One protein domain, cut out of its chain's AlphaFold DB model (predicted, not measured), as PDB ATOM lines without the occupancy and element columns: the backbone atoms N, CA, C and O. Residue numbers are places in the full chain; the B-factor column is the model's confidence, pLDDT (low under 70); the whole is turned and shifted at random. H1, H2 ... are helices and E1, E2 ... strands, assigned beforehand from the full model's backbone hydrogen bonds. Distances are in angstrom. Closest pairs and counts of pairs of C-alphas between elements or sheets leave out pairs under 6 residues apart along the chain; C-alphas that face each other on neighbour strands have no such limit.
ATOM      1  N   VAL A  13     161.420 161.912 235.421       91.31
ATOM      2  CA  VAL A  13     161.643 161.977 233.977       91.31
ATOM      3  C   VAL A  13     160.358 161.592 233.265       91.31
ATOM      4  O   VAL A  13     159.802 160.527 233.529       91.31
ATOM      5  N   VAL A  14     159.904 162.447 232.354       90.25
ATOM      6  CA  VAL A  14     158.770 162.159 231.472       90.25
ATOM      7  C   VAL A  14     159.325 161.649 230.149       90.25
ATOM      8  O   VAL A  14     160.136 162.320 229.515       90.25
ATOM      9  N   SER A  15     158.933 160.439 229.770       89.69
ATOM     10  CA  SER A  15     159.293 159.837 228.485       89.69
ATOM     11  C   SER A  15     158.397 160.380 227.365       89.69
ATOM     12  O   SER A  15     157.307 160.883 227.631       89.69
ATOM     13  N   GLU A  16     158.823 160.256 226.105       89.00
ATOM     14  CA  GLU A  16     158.073 160.764 224.936       89.00
ATOM     15  C   GLU A  16     156.667 160.159 224.802       89.00
ATOM     16  O   GLU A  16     155.755 160.781 224.269       89.00
ATOM     17  N   ASN A  17     156.473 158.958 225.347       87.69
ATOM     18  CA  ASN A  17     155.187 158.269 225.431       87.69
ATOM     19  C   ASN A  17     154.273 158.780 226.569       87.69
ATOM     20  O   ASN A  17     153.245 158.165 226.828       87.69
ATOM     21  N   GLY A  18     154.653 159.845 227.284       86.19
ATOM     22  CA  GLY A  18     153.890 160.408 228.405       86.19
ATOM     23  C   GLY A  18     154.099 159.702 229.748       86.19
ATOM     24  O   GLY A  18     153.464 160.060 230.734       86.19
ATOM     25  N   THR A  19     155.002 158.723 229.827       90.62
ATOM     26  CA  THR A  19     155.246 157.962 231.057       90.62
ATOM     27  C   THR A  19     156.159 158.712 232.034       90.62
ATOM     28  O   THR A  19     157.269 159.117 231.688       90.62
ATOM     29  N   TYR A  20     155.734 158.820 233.291       91.56
ATOM     30  CA  TYR A  20     156.451 159.434 234.405       91.56
ATOM     31  C   TYR A  20     157.291 158.398 235.148       91.56
ATOM     32  O   TYR A  20     156.757 157.519 235.820       91.56
ATOM     33  N   THR A  21     158.613 158.522 235.086       92.38
ATOM     34  CA  THR A  21     159.555 157.651 235.800       92.38
ATOM     35  C   THR A  21     160.271 158.429 236.892       92.38
ATOM     36  O   THR A  21     161.010 159.371 236.611       92.38
ATOM     37  N   CYS A  22     160.082 158.038 238.150       92.62
ATOM     38  CA  CYS A  22     160.805 158.640 239.264       92.62
ATOM     39  C   CYS A  22     162.213 158.053 239.383       92.62
ATOM     40  O   CYS A  22     162.372 156.838 239.480       92.62
ATOM     41  N   LYS A  23     163.235 158.911 239.432       91.31
ATOM     42  CA  LYS A  23     164.636 158.494 239.605       91.31
ATOM     43  C   LYS A  23     164.953 158.030 241.023       91.31
ATOM     44  O   LYS A  23     165.837 157.202 241.194       91.31
ATOM     45  N   ASP A  24     164.225 158.535 242.014       90.62
ATOM     46  CA  ASP A  24     164.519 158.272 243.422       90.62
ATOM     47  C   ASP A  24     163.898 156.957 243.925       90.62
ATOM     48  O   ASP A  24     164.574 156.150 244.556       90.62
ATOM     49  N   CYS A  25     162.625 156.699 243.600       90.50
ATOM     50  CA  CYS A  25     161.944 155.459 243.995       90.50
ATOM     51  C   CYS A  25     161.821 154.425 242.864       90.50
ATOM     52  O   CYS A  25     161.298 153.335 243.092       90.50
ATOM     53  N   GLY A  26     162.242 154.764 241.640       90.31
ATOM     54  CA  GLY A  26     162.198 153.878 240.471       90.31
ATOM     55  C   GLY A  26     160.798 153.587 239.921       90.31
ATOM     56  O   GLY A  26     160.669 152.852 238.944       90.31
ATOM     57  N   LYS A  27     159.734 154.130 240.529       91.12
ATOM     58  CA  LYS A  27     158.362 153.859 240.089       91.12
ATOM     59  C   LYS A  27     158.021 154.594 238.802       91.12
ATOM     60  O   LYS A  27     158.404 155.746 238.595       91.12
ATOM     61  N   VAL A  28     157.233 153.901 237.992       90.94
ATOM     62  CA  VAL A  28     156.730 154.347 236.702       90.94
ATOM     63  C   VAL A  28     155.214 154.524 236.805       90.94
ATOM     64  O   VAL A  28     154.535 153.648 237.340       90.94
ATOM     65  N   ALA A  29     154.690 155.650 236.333       89.50
ATOM     66  CA  ALA A  29     153.262 155.949 236.280       89.50
ATOM     67  C   ALA A  29     152.892 156.656 234.976       89.50
ATOM     68  O   ALA A  29     153.725 157.292 234.342       89.50
ATOM     69  N   ASP A  30     151.619 156.582 234.609       90.19
ATOM     70  CA  ASP A  30     151.057 157.331 233.478       90.19
ATOM     71  C   ASP A  30     150.771 158.805 233.834       90.19
ATOM     72  O   ASP A  30     150.549 159.653 232.980       90.19
ATOM     73  N   HIS A  31     150.817 159.133 235.127       87.50
ATOM     74  CA  HIS A  31     150.572 160.471 235.649       87.50
ATOM     75  C   HIS A  31     151.608 160.860 236.707       87.50
ATOM     76  O   HIS A  31     152.178 160.021 237.411       87.50
ATOM     77  N   GLY A  32     151.832 162.166 236.833       87.56
ATOM     78  CA  GLY A  32     152.527 162.750 237.975       87.56
ATOM     79  C   GLY A  32     151.608 162.890 239.189       87.56
ATOM     80  O   GLY A  32     150.450 162.488 239.167       87.56
ATOM     81  N   MET A  33     152.132 163.488 240.256       89.50
ATOM     82  CA  MET A  33     151.360 163.831 241.452       89.50
ATOM     83  C   MET A  33     150.038 164.540 241.092       89.50
ATOM     84  O   MET A  33     150.058 165.461 240.267       89.50
ATOM     85  N   PRO A  34     148.902 164.138 241.692       90.31
ATOM     86  CA  PRO A  34     147.603 164.716 241.370       90.31
ATOM     87  C   PRO A  34     147.544 166.200 241.749       90.31
ATOM     88  O   PRO A  34     148.127 166.626 242.747       90.31
ATOM     89  N   ALA A  35     146.798 166.984 240.964       88.25
ATOM     90  CA  ALA A  35     146.707 168.435 241.137       88.25
ATOM     91  C   ALA A  35     146.238 168.839 242.544       88.25
ATOM     92  O   ALA A  35     146.808 169.758 243.118       88.25
ATOM     93  N   ALA A  36     145.295 168.099 243.137       89.12
ATOM     94  CA  ALA A  36     144.813 168.349 244.496       89.12
ATOM     95  C   ALA A  36     145.932 168.268 245.552       89.12
ATOM     96  O   ALA A  36     146.019 169.126 246.428       89.12
ATOM     97  N   ASP A  37     146.829 167.281 245.442       89.06
ATOM     98  CA  ASP A  37     147.966 167.161 246.357       89.06
ATOM     99  C   ASP A  37     148.981 168.286 246.106       89.06
ATOM    100  O   ASP A  37     149.521 168.856 247.051       89.06
ATOM    101  N   VAL A  38     149.207 168.670 244.843       87.50
ATOM    102  CA  VAL A  38     150.073 169.814 244.499       87.50
ATOM    103  C   VAL A  38     149.520 171.126 245.062       87.50
ATOM    104  O   VAL A  38     150.278 171.919 245.619       87.50
ATOM    105  N   GLU A  39     148.214 171.358 244.953       88.62
ATOM    106  CA  GLU A  39     147.547 172.528 245.522       88.62
ATOM    107  C   GLU A  39     147.627 172.540 247.047       88.62
ATOM    108  O   GLU A  39     147.946 173.579 247.625       88.62
ATOM    109  N   ALA A  40     147.429 171.392 247.701       88.31
ATOM    110  CA  ALA A  40     147.609 171.259 249.142       88.31
ATOM    111  C   ALA A  40     149.046 171.604 249.564       88.31
ATOM    112  O   ALA A  40     149.247 172.395 250.485       88.31
ATOM    113  N   ILE A  41     150.052 171.096 248.845       85.69
ATOM    114  CA  ILE A  41     151.463 171.416 249.096       85.69
ATOM    115  C   ILE A  41     151.723 172.913 248.911       85.69
ATOM    116  O   ILE A  41     152.325 173.538 249.782       85.69
ATOM    117  N   ASN A  42     151.258 173.506 247.810       86.25
ATOM    118  CA  ASN A  42     151.408 174.941 247.570       86.25
ATOM    119  C   ASN A  42     150.751 175.756 248.684       86.25
ATOM    120  O   ASN A  42     151.360 176.688 249.199       86.25
ATOM    121  N   ARG A  43     149.541 175.378 249.108       85.00
ATOM    122  CA  ARG A  43     148.841 176.015 250.225       85.00
ATOM    123  C   ARG A  43     149.668 175.943 251.505       85.00
ATOM    124  O   ARG A  43     149.881 176.979 252.121       85.00
ATOM    125  N   ILE A  44     150.185 174.768 251.861       84.62
ATOM    126  CA  ILE A  44     151.022 174.560 253.053       84.62
ATOM    127  C   ILE A  44     152.298 175.403 252.989       84.62
ATOM    128  O   ILE A  44     152.658 176.024 253.984       84.62
ATOM    129  N   MET A  45     152.960 175.473 251.831       80.56
ATOM    130  CA  MET A  45     154.160 176.298 251.656       80.56
ATOM    131  C   MET A  45     153.859 177.800 251.742       80.56
ATOM    132  O   MET A  45     154.673 178.554 252.263       80.56
ATOM    133  N   MET A  46     152.698 178.244 251.250       82.00
ATOM    134  CA  MET A  46     152.307 179.658 251.263       82.00
ATOM    135  C   MET A  46     151.784 180.131 252.624       82.00
ATOM    136  O   MET A  46     152.053 181.261 253.020       82.00
ATOM    137  N   THR A  47     151.003 179.305 253.327       80.56
ATOM    138  CA  THR A  47     150.326 179.698 254.577       80.56
ATOM    139  C   THR A  47     151.012 179.165 255.831       80.56
ATOM    140  O   THR A  47     150.744 179.664 256.922       80.56
ATOM    141  N   GLY A  48     151.867 178.143 255.706       70.69
ATOM    142  CA  GLY A  48     152.541 177.475 256.823       70.69
ATOM    143  C   GLY A  48     151.601 176.751 257.796       70.69
ATOM    144  O   GLY A  48     152.044 176.342 258.865       70.69
ATOM    145  N   GLY A  49     150.306 176.623 257.474       66.81
ATOM    146  CA  GLY A  49     149.247 176.433 258.472       66.81
ATOM    147  C   GLY A  49     148.337 175.220 258.284       66.81
ATOM    148  O   GLY A  49     147.175 175.302 258.663       66.81
ATOM    149  N   ASP A  50     148.827 174.119 257.713       77.94
ATOM    150  CA  ASP A  50     148.020 172.914 257.451       77.94
ATOM    151  C   ASP A  50     148.785 171.648 257.890       77.94
ATOM    152  O   ASP A  50     149.257 170.853 257.080       77.94
ATOM    153  N   ALA A  51     148.994 171.506 259.205       79.25
ATOM    154  CA  ALA A  51     149.816 170.437 259.780       79.25
ATOM    155  C   ALA A  51     149.236 169.031 259.542       79.25
ATOM    156  O   ALA A  51     149.994 168.114 259.246       79.25
ATOM    157  N   GLU A  52     147.910 168.876 259.616       84.44
ATOM    158  CA  GLU A  52     147.220 167.601 259.366       84.44
ATOM    159  C   GLU A  52     147.387 167.165 257.906       84.44
ATOM    160  O   GLU A  52     147.961 166.110 257.636       84.44
ATOM    161  N   THR A  53     147.009 168.033 256.961       86.38
ATOM    162  CA  THR A  53     147.185 167.797 255.521       86.38
ATOM    163  C   THR A  53     148.646 167.516 255.177       86.38
ATOM    164  O   THR A  53     148.960 166.630 254.382       86.38
ATOM    165  N   ALA A  54     149.574 168.243 255.793       84.06
ATOM    166  CA  ALA A  54     150.988 168.018 255.578       84.06
ATOM    167  C   ALA A  54     151.490 166.676 256.120       84.06
ATOM    168  O   ALA A  54     152.347 166.047 255.496       84.06
ATOM    169  N   GLU A  55     150.995 166.235 257.275       85.06
ATOM    170  CA  GLU A  55     151.329 164.925 257.823       85.06
ATOM    171  C   GLU A  55     150.771 163.807 256.937       85.06
ATOM    172  O   GLU A  55     151.498 162.864 256.616       85.06
ATOM    173  N   GLU A  56     149.534 163.938 256.457       88.81
ATOM    174  CA  GLU A  56     148.955 163.006 255.489       88.81
ATOM    175  C   GLU A  56     149.789 162.919 254.208       88.81
ATOM    176  O   GLU A  56     150.124 161.822 253.750       88.81
ATOM    177  N   LEU A  57     150.185 164.069 253.657       88.06
ATOM    178  CA  LEU A  57     151.040 164.135 252.475       88.06
ATOM    179  C   LEU A  57     152.411 163.501 252.730       88.06
ATOM    180  O   LEU A  57     152.898 162.778 251.869       88.06
ATOM    181  N   ARG A  58     153.016 163.694 253.906       85.50
ATOM    182  CA  ARG A  58     154.286 163.040 254.277       85.50
ATOM    183  C   ARG A  58     154.156 161.529 254.424       85.50
ATOM    184  O   ARG A  58     155.051 160.803 254.000       85.50
ATOM    185  N   ARG A  59     153.051 161.038 254.997       86.94
ATOM    186  CA  ARG A  59     152.781 159.593 255.087       86.94
ATOM    187  C   ARG A  59     152.592 158.980 253.702       86.94
ATOM    188  O   ARG A  59     153.064 157.873 253.453       86.94
ATOM    189  N   ARG A  60     151.908 159.695 252.806       89.25
ATOM    190  CA  ARG A  60     151.647 159.256 251.430       89.25
ATOM    191  C   ARG A  60     152.889 159.350 250.544       89.25
ATOM    192  O   ARG A  60     153.089 158.491 249.692       89.25
ATOM    193  N   TYR A  61     153.723 160.361 250.771       90.62
ATOM    194  CA  TYR A  61     154.879 160.709 249.957       90.62
ATOM    195  C   TYR A  61     156.149 160.818 250.821       90.62
ATOM    196  O   TYR A  61     156.545 161.916 251.213       90.62
TER     197      TYR A  61
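AT A GLANCE: This is residues 13 to 61 of the 77 residues of an uncharacterized protein of Oscillibacter sp. CAG:241_62_21 (UniProt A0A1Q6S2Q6). A small head, in which strand E1 has a short stretch paired on each side, is followed by a link to a helical hairpin of H1 and H2 at the other end. The printed part has 49 residues, with one named strand and two named helices in the order E1, H1, H2 along the chain; of the 26 residues in named elements helices hold 23 and strands 3, and the class is mostly helix. The whole is loose, with a radius of gyration of the C-alphas of 13.1 A, and a rod spanning 38 by 17 by 13 A.

HOW THE PARTS SIT: Residues 13 to 14 and 28 to 29 each pair antiparallel with residues 20 to 21 of E1, residues 20 to 22, which pairs with no named strand. E1 is apart from H1, residues 35 to 47, and from H2, residues 51 to 60. H1 and H2 touch, closest at the C-alphas of Ile 44 and Ala 54, 7.0 A apart. They form a hairpin and run opposite ways at a steep tilt of 42 degrees. In H1 and H2 every O i to N i+4 pair is within hydrogen-bond range.

IN THESE COORDINATES: E1 is 6.6 A long and begins at C-alpha 20 (156.451, 159.434, 234.405). H1 is 17.9 A long. H2 is 14.1 A long and ends at C-alpha 60 (151.647, 159.256, 251.430).

THE WHOLE: The C-alphas of Asn 17 and Gly 49, the two farthest apart, are 38.2 A apart. The printed part has no cut. The link from E1 to H1 is long, that from H1 to H2 tight. Residue 49 alone has pLDDT under 70.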